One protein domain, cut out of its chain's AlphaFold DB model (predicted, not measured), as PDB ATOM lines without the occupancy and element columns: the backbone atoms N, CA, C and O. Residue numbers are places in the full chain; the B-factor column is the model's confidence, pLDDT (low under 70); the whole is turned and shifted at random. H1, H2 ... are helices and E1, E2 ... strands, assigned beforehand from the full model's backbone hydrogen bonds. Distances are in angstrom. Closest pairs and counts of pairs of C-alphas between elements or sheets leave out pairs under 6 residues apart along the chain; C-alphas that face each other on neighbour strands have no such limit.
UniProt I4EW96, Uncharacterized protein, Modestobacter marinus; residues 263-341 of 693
ATOM      1  N   VAL A 263     207.821 224.107 168.305       89.44
ATOM      2  CA  VAL A 263     207.910 223.726 166.886       89.44
ATOM      3  C   VAL A 263     209.278 223.113 166.598       89.44
ATOM      4  O   VAL A 263     209.368 222.061 165.964       89.44
ATOM      5  N   PHE A 264     210.349 223.717 167.116       89.38
ATOM      6  CA  PHE A 264     211.692 223.148 167.041       89.38
ATOM      7  C   PHE A 264     211.810 221.842 167.841       89.38
ATOM      8  O   PHE A 264     212.383 220.875 167.337       89.38
ATOM      9  N   LEU A 265     211.243 221.776 169.054       91.06
ATOM     10  CA  LEU A 265     211.281 220.572 169.891       91.06
ATOM     11  C   LEU A 265     210.525 219.385 169.275       91.06
ATOM     12  O   LEU A 265     211.018 218.259 169.349       91.06
ATOM     13  N   ASP A 266     209.376 219.609 168.638       89.75
ATOM     14  CA  ASP A 266     208.662 218.526 167.957       89.75
ATOM     15  C   ASP A 266     209.379 218.100 166.664       89.75
ATOM     16  O   ASP A 266     209.586 216.910 166.423       89.75
ATOM     17  N   ALA A 267     209.914 219.057 165.896       89.62
ATOM     18  CA  ALA A 267     210.744 218.752 164.733       89.62
ATOM     19  C   ALA A 267     211.990 217.918 165.103       89.62
ATOM     20  O   ALA A 267     212.364 217.013 164.352       89.62
ATOM     21  N   LEU A 268     212.596 218.137 166.280       88.75
ATOM     22  CA  LEU A 268     213.698 217.310 166.795       88.75
ATOM     23  C   LEU A 268     213.306 215.838 167.004       88.75
ATOM     24  O   LEU A 268     214.147 214.961 166.794       88.75
ATOM     25  N   ARG A 269     212.046 215.532 167.356       90.06
ATOM     26  CA  ARG A 269     211.573 214.138 167.463       90.06
ATOM     27  C   ARG A 269     211.649 213.406 166.129       90.06
ATOM     28  O   ARG A 269     211.899 212.206 166.128       90.06
ATOM     29  N   SER A 270     211.493 214.096 164.999       87.56
ATOM     30  CA  SER A 270     211.545 213.472 163.667       87.56
ATOM     31  C   SER A 270     212.959 213.084 163.201       87.56
ATOM     32  O   SER A 270     213.106 212.252 162.305       87.56
ATOM     33  N   VAL A 271     214.013 213.647 163.807       86.25
ATOM     34  CA  VAL A 271     215.401 213.531 163.321       86.25
ATOM     35  C   VAL A 271     215.934 212.093 163.429       86.25
ATOM     36  O   VAL A 271     215.670 211.368 164.390       86.25
ATOM     37  N   GLY A 272     216.700 211.656 162.427       80.06
ATOM     38  CA  GLY A 272     217.294 210.318 162.376       80.06
ATOM     39  C   GLY A 272     218.541 210.174 163.258       80.06
ATOM     40  O   GLY A 272     219.458 210.988 163.184       80.06
ATOM     41  N   TRP A 273     218.631 209.091 164.037       81.88
ATOM     42  CA  TRP A 273     219.749 208.831 164.966       81.88
ATOM     43  C   TRP A 273     220.989 208.202 164.279       81.88
ATOM     44  O   TRP A 273     221.878 207.641 164.922       81.88
ATOM     45  N   GLY A 274     221.072 208.308 162.949       77.88
ATOM     46  CA  GLY A 274     222.214 207.867 162.150       77.88
ATOM     47  C   GLY A 274     222.371 206.348 162.122       77.88
ATOM     48  O   GLY A 274     221.593 205.656 161.476       77.88
ATOM     49  N   ALA A 275     223.412 205.842 162.787       66.12
ATOM     50  CA  ALA A 275     223.729 204.412 162.856       66.12
ATOM     51  C   ALA A 275     223.139 203.702 164.094       66.12
ATOM     52  O   ALA A 275     223.409 202.519 164.297       66.12
ATOM     53  N   GLN A 276     222.377 204.412 164.934       67.38
ATOM     54  CA  GLN A 276     221.593 203.815 166.016       67.38
ATOM     55  C   GLN A 276     220.184 203.477 165.523       67.38
ATOM     56  O   GLN A 276     219.567 204.269 164.809       67.38
ATOM     57  N   GLU A 277     219.653 202.343 165.976       68.44
ATOM     58  CA  GLU A 277     218.211 202.112 165.974       68.44
ATOM     59  C   GLU A 277     217.540 203.161 166.873       68.44
ATOM     60  O   GLU A 277     218.049 203.491 167.950       68.44
ATOM     61  N   ALA A 278     216.449 203.747 166.387       74.75
ATOM     62  CA  ALA A 278     215.809 204.900 167.003       74.75
ATOM     63  C   ALA A 278     214.380 204.534 167.442       74.75
ATOM     64  O   ALA A 278     213.673 203.910 166.646       74.75
ATOM     65  N   PRO A 279     213.922 204.966 168.634       79.69
ATOM     66  CA  PRO A 279     212.534 204.797 169.074       79.69
ATOM     67  C   PRO A 279     211.521 205.291 168.031       79.69
ATOM     68  O   PRO A 279     211.857 206.197 167.253       79.69
ATOM     69  N   PRO A 280     210.270 204.801 168.023       81.31
ATOM     70  CA  PRO A 280     209.184 205.458 167.299       81.31
ATOM     71  C   PRO A 280     209.103 206.952 167.681       81.31
ATOM     72  O   PRO A 280     209.371 207.287 168.833       81.31
ATOM     73  N   PRO A 281     208.764 207.884 166.768       82.69
ATOM     74  CA  PRO A 281     208.788 209.320 167.080       82.69
ATOM     75  C   PRO A 281     207.894 209.758 168.250       82.69
ATOM     76  O   PRO A 281     208.199 210.763 168.888       82.69
ATOM     77  N   ALA A 282     206.834 208.998 168.549       79.75
ATOM     78  CA  ALA A 282     205.969 209.207 169.711       79.75
ATOM     79  C   ALA A 282     206.688 208.947 171.050       79.75
ATOM     80  O   ALA A 282     206.456 209.668 172.017       79.75
ATOM     81  N   ASP A 283     207.616 207.988 171.085       78.88
ATOM     82  CA  ASP A 283     208.348 207.561 172.286       78.88
ATOM     83  C   ASP A 283     209.635 208.383 172.513       78.88
ATOM     84  O   ASP A 283     210.552 207.950 173.217       78.88
ATOM     85  N   ARG A 284     209.741 209.562 171.877       86.75
ATOM     86  CA  ARG A 284     210.918 210.442 171.935       86.75
ATOM     87  C   ARG A 284     210.669 211.683 172.788       86.75
ATOM     88  O   ARG A 284     209.839 212.538 172.465       86.75
ATOM     89  N   GLU A 285     211.474 211.837 173.833       84.06
ATOM     90  CA  GLU A 285     211.507 213.021 174.698       84.06
ATOM     91  C   GLU A 285     212.768 213.852 174.409       84.06
ATOM     92  O   GLU A 285     213.861 213.312 174.218       84.06
ATOM     93  N   VAL A 286     212.637 215.182 174.366       85.00
ATOM     94  CA  VAL A 286     213.784 216.093 174.231       85.00
ATOM     95  C   VAL A 286     214.141 216.619 175.616       85.00
ATOM     96  O   VAL A 286     213.440 217.460 176.169       85.00
ATOM     97  N   VAL A 287     215.241 216.133 176.190       83.44
ATOM     98  CA  VAL A 287     215.646 216.469 177.571       83.44
ATOM     99  C   VAL A 287     216.408 217.796 177.618       83.44
ATOM    100  O   VAL A 287     216.333 218.541 178.601       83.44
ATOM    101  N   PHE A 288     217.143 218.121 176.552       83.31
ATOM    102  CA  PHE A 288     217.921 219.354 176.448       83.31
ATOM    103  C   PHE A 288     217.926 219.900 175.019       83.31
ATOM    104  O   PHE A 288     218.081 219.129 174.075       83.31
ATOM    105  N   ALA A 289     217.821 221.220 174.864       87.62
ATOM    106  CA  ALA A 289     217.976 221.926 173.595       87.62
ATOM    107  C   ALA A 289     218.523 223.346 173.841       87.62
ATOM    108  O   ALA A 289     217.921 224.135 174.575       87.62
ATOM    109  N   ALA A 290     219.663 223.688 173.236       83.81
ATOM    110  CA  ALA A 290     220.278 225.007 173.378       83.81
ATOM    111  C   ALA A 290     221.147 225.399 172.174       83.81
ATOM    112  O   ALA A 290     221.833 224.565 171.583       83.81
ATOM    113  N   ASP A 291     221.199 226.697 171.885       81.25
ATOM    114  CA  ASP A 291     222.338 227.296 171.187       81.25
ATOM    115  C   ASP A 291     223.478 227.576 172.178       81.25
ATOM    116  O   ASP A 291     223.259 228.078 173.283       81.25
ATOM    117  N   THR A 292     224.703 227.261 171.760       75.62
ATOM    118  CA  THR A 292     225.963 227.549 172.463       75.62
ATOM    119  C   THR A 292     226.874 228.385 171.552       75.62
ATOM    120  O   THR A 292     226.669 228.374 170.336       75.62
ATOM    121  N   PRO A 293     227.927 229.054 172.065       64.31
ATOM    122  CA  PRO A 293     228.872 229.804 171.225       64.31
ATOM    123  C   PRO A 293     229.550 228.972 170.123       64.31
ATOM    124  O   PRO A 293     230.022 229.534 169.139       64.31
ATOM    125  N   HIS A 294     229.585 227.645 170.276       58.91
ATOM    126  CA  HIS A 294     230.246 226.717 169.357       58.91
ATOM    127  C   HIS A 294     229.270 225.953 168.448       58.91
ATOM    128  O   HIS A 294     229.719 225.209 167.582       58.91
ATOM    129  N   GLY A 295     227.952 226.122 168.619       78.62
ATOM    130  CA  GLY A 295     226.931 225.437 167.821       78.62
ATOM    131  C   GLY A 295     225.615 225.182 168.560       78.62
ATOM    132  O   GLY A 295     225.505 225.369 169.773       78.62
ATOM    133  N   ARG A 296     224.615 224.724 167.810       85.12
ATOM    134  CA  ARG A 296     223.310 224.274 168.300       85.12
ATOM    135  C   ARG A 296     223.394 222.809 168.721       85.12
ATOM    136  O   ARG A 296     223.888 221.980 167.953       85.12
ATOM    137  N   VAL A 297     222.908 222.486 169.919       85.06
ATOM    138  CA  VAL A 297     222.958 221.132 170.493       85.06
ATOM    139  C   VAL A 297     221.607 220.722 171.087       85.06
ATOM    140  O   VAL A 297     220.933 221.523 171.736       85.06
ATOM    141  N   ALA A 298     221.224 219.459 170.905       86.19
ATOM    142  CA  ALA A 298     220.040 218.876 171.537       86.19
ATOM    143  C   ALA A 298     220.267 217.417 171.962       86.19
ATOM    144  O   ALA A 298     220.988 216.683 171.290       86.19
ATOM    145  N   LEU A 299     219.633 216.996 173.058       85.94
ATOM    146  CA  LEU A 299     219.619 215.620 173.556       85.94
ATOM    147  C   LEU A 299     218.205 215.057 173.426       85.94
ATOM    148  O   LEU A 299     217.295 215.498 174.134       85.94
ATOM    149  N   VAL A 300     218.053 214.060 172.557       86.19
ATOM    150  CA  VAL A 300     216.809 213.300 172.385       86.19
ATOM    151  C   VAL A 300     216.994 211.920 173.010       86.19
ATOM    152  O   VAL A 300     218.032 211.279 172.826       86.19
ATOM    153  N   VAL A 301     215.999 211.468 173.766       82.81
ATOM    154  CA  VAL A 301     215.964 210.162 174.439       82.81
ATOM    155  C   VAL A 301     214.693 209.408 174.069       82.81
ATOM    156  O   VAL A 301     213.756 209.998 173.539       82.81
ATOM    157  N   GLY A 302     214.658 208.111 174.357       76.56
ATOM    158  CA  GLY A 302     213.456 207.287 174.258       76.56
ATOM    159  C   GLY A 302     213.759 205.822 174.553       76.56
ATOM    160  O   GLY A 302     214.906 205.464 174.845       76.56
ATOM    161  N   THR A 303     212.743 204.971 174.476       67.44
ATOM    162  CA  THR A 303     212.854 203.536 174.767       67.44
ATOM    163  C   THR A 303     212.760 202.682 173.501       67.44
ATOM    164  O   THR A 303     212.048 203.010 172.557       67.44
ATOM    165  N   VAL A 304     213.501 201.572 173.469       66.38
ATOM    166  CA  VAL A 304     213.437 200.549 172.411       66.38
ATOM    167  C   VAL A 304     213.533 199.190 173.090       66.38
ATOM    168  O   VAL A 304     214.543 198.928 173.729       66.38
ATOM    169  N   LEU A 305     212.512 198.333 172.969       56.78
ATOM    170  CA  LEU A 305     212.491 197.000 173.606       56.78
ATOM    171  C   LEU A 305     212.865 197.051 175.107       56.78
ATOM    172  O   LEU A 305     213.755 196.342 175.561       56.78
ATOM    173  N   GLU A 306     212.208 197.947 175.851       56.91
ATOM    174  CA  GLU A 306     212.446 198.259 177.279       56.91
ATOM    175  C   GLU A 306     213.808 198.914 177.618       56.91
ATOM    176  O   GLU A 306     213.948 199.514 178.685       56.91
ATOM    177  N   ASP A 307     214.781 198.934 176.699       54.59
ATOM    178  CA  ASP A 307     216.047 199.655 176.873       54.59
ATOM    179  C   ASP A 307     215.897 201.175 176.699       54.59
ATOM    180  O   ASP A 307     215.410 201.672 175.682       54.59
ATOM    181  N   PHE A 308     216.454 201.937 177.643       62.72
ATOM    182  CA  PHE A 308     216.592 203.394 177.548       62.72
ATOM    183  C   PHE A 308     217.791 203.801 176.678       62.72
ATOM    184  O   PHE A 308     218.952 203.617 177.060       62.72
ATOM    185  N   ARG A 309     217.517 204.432 175.530       69.69
ATOM    186  CA  ARG A 309     218.516 204.896 174.554       69.69
ATOM    187  C   ARG A 309     218.425 206.424 174.353       69.69
ATOM    188  O   ARG A 309     217.480 207.082 174.780       69.69
ATOM    189  N   GLY A 310     219.434 207.013 173.713       76.44
ATOM    190  CA  GLY A 310     219.456 208.446 173.395       76.44
ATOM    191  C   GLY A 310     220.575 208.837 172.432       76.44
ATOM    192  O   GLY A 310     221.490 208.044 172.178       76.44
ATOM    193  N   VAL A 311     220.499 210.063 171.912       79.69
ATOM    194  CA  VAL A 311     221.442 210.636 170.941       79.69
ATOM    195  C   VAL A 311     221.624 212.141 171.166       79.69
ATOM    196  O   VAL A 311     220.683 212.846 171.533       79.69
ATOM    197  N   TRP A 312     222.832 212.647 170.907       83.62
ATOM    198  CA  TRP A 312     223.063 214.085 170.755       83.62
ATOM    199  C   TRP A 312     222.935 214.486 169.294       83.62
ATOM    200  O   TRP A 312     223.523 213.848 168.428       83.62
ATOM    201  N   LEU A 313     222.218 215.567 169.025       85.19
ATOM    202  CA  LEU A 313     222.106 216.198 167.716       85.19
ATOM    203  C   LEU A 313     222.894 217.512 167.751       85.19
ATOM    204  O   LEU A 313     222.747 218.291 168.693       85.19
ATOM    205  N   THR A 314     223.747 217.749 166.753       85.88
ATOM    206  CA  THR A 314     224.650 218.913 166.696       85.88
ATOM    207  C   THR A 314     224.652 219.576 165.327       85.88
ATOM    208  O   THR A 314     224.659 218.887 164.307       85.88
ATOM    209  N   GLY A 315     224.728 220.904 165.298       82.31
ATOM    210  CA  GLY A 315     224.863 221.695 164.076       82.31
ATOM    211  C   GLY A 315     225.357 223.117 164.365       82.31
ATOM    212  O   GLY A 315     225.631 223.448 165.520       82.31
ATOM    213  N   PRO A 316     225.485 223.983 163.345       78.38
ATOM    214  CA  PRO A 316     225.798 225.391 163.569       78.38
ATOM    215  C   PRO A 316     224.666 226.099 164.333       78.38
ATOM    216  O   PRO A 316     223.516 225.657 164.321       78.38
ATOM    217  N   VAL A 317     225.001 227.206 165.001       81.12
ATOM    218  CA  VAL A 317     224.027 228.060 165.706       81.12
ATOM    219  C   VAL A 317     222.906 228.471 164.749       81.12
ATOM    220  O   VAL A 317     223.174 228.857 163.611       81.12
ATOM    221  N   GLY A 318     221.653 228.366 165.195       78.69
ATOM    222  CA  GLY A 318     220.485 228.703 164.372       78.69
ATOM    223  C   GLY A 318     220.074 227.661 163.317       78.69
ATOM    224  O   GLY A 318     219.118 227.907 162.587       78.69
ATOM    225  N   ALA A 319     220.734 226.499 163.227       84.50
ATOM    226  CA  ALA A 319     220.332 225.432 162.302       84.50
ATOM    227  C   ALA A 319     218.906 224.908 162.570       84.50
ATOM    228  O   ALA A 319     218.486 224.764 163.725       84.50
ATOM    229  N   ALA A 320     218.174 224.562 161.507       87.06
ATOM    230  CA  ALA A 320     216.893 223.870 161.622       87.06
ATOM    231  C   ALA A 320     217.079 222.472 162.240       87.06
ATOM    232  O   ALA A 320     218.136 221.859 162.098       87.06
ATOM    233  N   ALA A 321     216.044 221.938 162.897       88.31
ATOM    234  CA  ALA A 321     216.115 220.629 163.558       88.31
ATOM    235  C   ALA A 321     216.572 219.505 162.605       88.31
ATOM    236  O   ALA A 321     217.417 218.692 162.970       88.31
ATOM    237  N   ALA A 322     216.080 219.516 161.361       85.81
ATOM    238  CA  ALA A 322     216.430 218.548 160.321       85.81
ATOM    239  C   ALA A 322     217.875 218.669 159.781       85.81
ATOM    240  O   ALA A 322     218.369 217.722 159.174       85.81
ATOM    241  N   ASP A 323     218.559 219.801 160.003       84.12
ATOM    242  CA  ASP A 323     219.973 219.998 159.641       84.12
ATOM    243  C   ASP A 323     220.943 219.521 160.742       84.12
ATOM    244  O   ASP A 323     222.158 219.482 160.515       84.12
ATOM    245  N   LEU A 324     220.448 219.171 161.939       83.38
ATOM    246  CA  LEU A 324     221.301 218.687 163.024       83.38
ATOM    247  C   LEU A 324     221.730 217.235 162.781       83.38
ATOM    248  O   LEU A 324     220.917 216.343 162.545       83.38
ATOM    249  N   VAL A 325     223.031 216.985 162.903       82.25
ATOM    250  CA  VAL A 325     223.644 215.674 162.665       82.25
ATOM    251  C   VAL A 325     223.804 214.923 163.994       82.25
ATOM    252  O   VAL A 325     224.251 215.533 164.970       82.25
ATOM    253  N   PRO A 326     223.500 213.611 164.065       79.69
ATOM    254  CA  PRO A 326     223.737 212.806 165.260       79.69
ATOM    255  C   PRO A 326     225.231 212.713 165.602       79.69
ATOM    256  O   PRO A 326     226.023 212.074 164.905       79.69
ATOM    257  N   HIS A 327     225.613 213.338 166.714       73.31
ATOM    258  CA  HIS A 327     226.941 213.257 167.297       73.31
ATOM    259  C   HIS A 327     227.087 211.957 168.089       73.31
ATOM    260  O   HIS A 327     226.569 211.801 169.196       73.31
ATOM    261  N   LEU A 328     227.850 211.025 167.524       60.81
ATOM    262  CA  LEU A 328     228.201 209.749 168.136       60.81
ATOM    263  C   LEU A 328     229.627 209.806 168.712       60.81
ATOM    264  O   LEU A 328     230.588 209.789 167.937       60.81
ATOM    265  N   PRO A 329     229.807 209.793 170.049       52.59
ATOM    266  CA  PRO A 329     231.125 209.606 170.642       52.59
ATOM    267  C   PRO A 329     231.710 208.258 170.206       52.59
ATOM    268  O   PRO A 329     231.082 207.208 170.377       52.59
ATOM    269  N   VAL A 330     232.919 208.294 169.636       47.78
ATOM    270  CA  VAL A 330     233.582 207.138 168.996       47.78
ATOM    271  C   VAL A 330     234.008 206.065 170.012       47.78
ATOM    272  O   VAL A 330     234.168 204.902 169.662       47.78
ATOM    273  N   GLN A 331     234.153 206.433 171.288       44.88
ATOM    274  CA  GLN A 331     234.684 205.575 172.359       44.88
ATOM    275  C   GLN A 331     233.663 204.609 172.990       44.88
ATOM    276  O   GLN A 331     234.008 203.883 173.920       44.88
ATOM    277  N   LEU A 332     232.407 204.601 172.534       44.88
ATOM    278  CA  LEU A 332     231.331 203.795 173.122       44.88
ATOM    279  C   LEU A 332     230.878 202.687 172.161       44.88
ATOM    280  O   LEU A 332     230.558 202.958 171.004       44.88
ATOM    281  N   GLY A 333     230.845 201.447 172.655       40.00
ATOM    282  CA  GLY A 333     230.521 200.249 171.874       40.00
ATOM    283  C   GLY A 333     229.048 200.131 171.459       40.00
ATOM    284  O   GLY A 333     228.287 201.099 171.522       40.00
ATOM    285  N   ARG A 334     228.664 198.920 171.019       35.22
ATOM    286  CA  ARG A 334     227.294 198.600 170.573       35.22
ATOM    287  C   ARG A 334     226.258 198.725 171.691       35.22
ATOM    288  O   ARG A 334     225.201 199.284 171.437       35.22
ATOM    289  N   GLU A 335     226.588 198.302 172.912       40.94
ATOM    290  CA  GLU A 335     225.721 198.532 174.068       40.94
ATOM    291  C   GLU A 335     226.051 199.838 174.784       40.94
ATOM    292  O   GLU A 335     227.194 200.088 175.175       40.94
ATOM    293  N   ARG A 336     225.027 200.681 174.954       52.97
ATOM    294  CA  ARG A 336     225.132 202.010 175.565       52.97
ATOM    295  C   ARG A 336     223.981 202.247 176.551       52.97
ATOM    296  O   ARG A 336     222.847 202.386 176.092       52.97
ATOM    297  N   PRO A 337     224.248 202.345 177.868       42.22
ATOM    298  CA  PRO A 337     223.286 202.858 178.837       42.22
ATOM    299  C   PRO A 337     223.266 204.397 178.826       42.22
ATOM    300  O   PRO A 337     224.310 205.054 178.754       42.22
ATOM    301  N   LEU A 338     222.070 204.978 178.952       42.59
ATOM    302  CA  LEU A 338     221.795 206.416 178.784       42.59
ATOM    303  C   LEU A 338     222.626 207.333 179.715       42.59
ATOM    304  O   LEU A 338     222.958 208.459 179.349       42.59
ATOM    305  N   ALA A 339     223.061 206.835 180.879       39.56
ATOM    306  CA  ALA A 339     223.837 207.576 181.884       39.56
ATOM    307  C   ALA A 339     225.121 208.267 181.365       39.56
ATOM    308  O   ALA A 339     225.613 209.198 182.004       39.56
ATOM    309  N   LEU A 340     225.665 207.837 180.220       39.56
ATOM    310  CA  LEU A 340     226.872 208.413 179.612       39.56
ATOM    311  C   LEU A 340     226.601 209.546 178.606       39.56
ATOM    312  O   LEU A 340     227.540 210.224 178.196       39.56
ATOM    313  N   LEU A 341     225.340 209.817 178.255       48.53
ATOM    314  CA  LEU A 341     224.970 210.949 177.394       48.53
ATOM    315  C   LEU A 341     224.969 212.291 178.142       48.53
ATOM    316  O   LEU A 341     225.128 213.331 177.514       48.53
TER     317      LEU A 341
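What this domain is: This is residues 263 to 341 of the 693 residues of an uncharacterized protein of Modestobacter marinus (UniProt I4EW96). Picture one strongly twisted sheet, made of three long strands, E1, E2 and E3, and a short fourth, E4, at one edge. Helix H1 packs over one face at the E1 and E2 side, while the small H2, at the end of the printed part, packs on E3 at the opposite face. The printed part has 79 residues with two named helices and four named strands, in the order H1 E1 E2 E3 E4 H2; the sheet's order is E1 - E2 - E3 - E4, all antiparallel, and the class is mixed, helices and strands. It is compact, with a radius of gyration of the C-alphas of 12.0 A, and rounded, spanning 33 by 29 by 19 A.

Where its parts are: Begin with the sheet: find C-alpha 284 at (210.918, 210.442, 171.935), where E1 starts its run over residues 284 to 292, 22.8 A long, with a bend of 53 degrees at residue 287. E2, residues 295 to 304, is the longest strand at 28.7 A, and E3, residues 307 to 315, covers 27.0 A. E4 is short, residues 325 to 327, 6.2 A. H1 is residues 263 to 270, 11.3 A, from C-alpha 263 at (207.910, 223.726, 166.886). H2, residues 338 to 341, 5.7 A, ends at C-alpha 341, (224.970, 210.949, 177.394).

How they stand to each other: The four strands form a meander, each the antiparallel neighbour of the one before. In the hairpin E1 and E2, at 168 degrees, look for N 287 and O 299, 3.0 A apart and within hydrogen-bond range. In the hairpin E2 and E3, at 162 degrees, N 300 and O 311 are within that range at 3.1 A. In the hairpin E3 and E4, at 120 degrees, N 314 and O 325 are within it at 2.9 A. E1 and E4 are the edge strands, and they are apart. H1 is on the sheet at a height of 9.4 A, over E1 and, only just, over E2, where 3 of its C-alphas fall; on the local plane it stands at 52 degrees to E1, slantwise to the strands. Its closest C-alphas to E1 are those of Arg 269 and Arg 284, 5.8 A. H2 is on the opposite face at a height of 6.9 A, only just over E3, where 3 of its C-alphas fall; the closest C-alphas are those of Arg 309 and Leu 338, 5.6 A. In H1, 2 of 4 O i to N i+4 pairs are within hydrogen-bond range; H2 is too short for such a pair.

The domain as a whole: The C-alphas farthest apart are those of Pro 293 and Leu 305, 36.7 A. The printed part has no cut, and the link from H1 to E1, residues 271 to 283, is long. Mean pLDDT of the printed part is 73.5; look for values under 70 at residues 275 to 277, 293 to 294, 303 to 309 and 328 to 341.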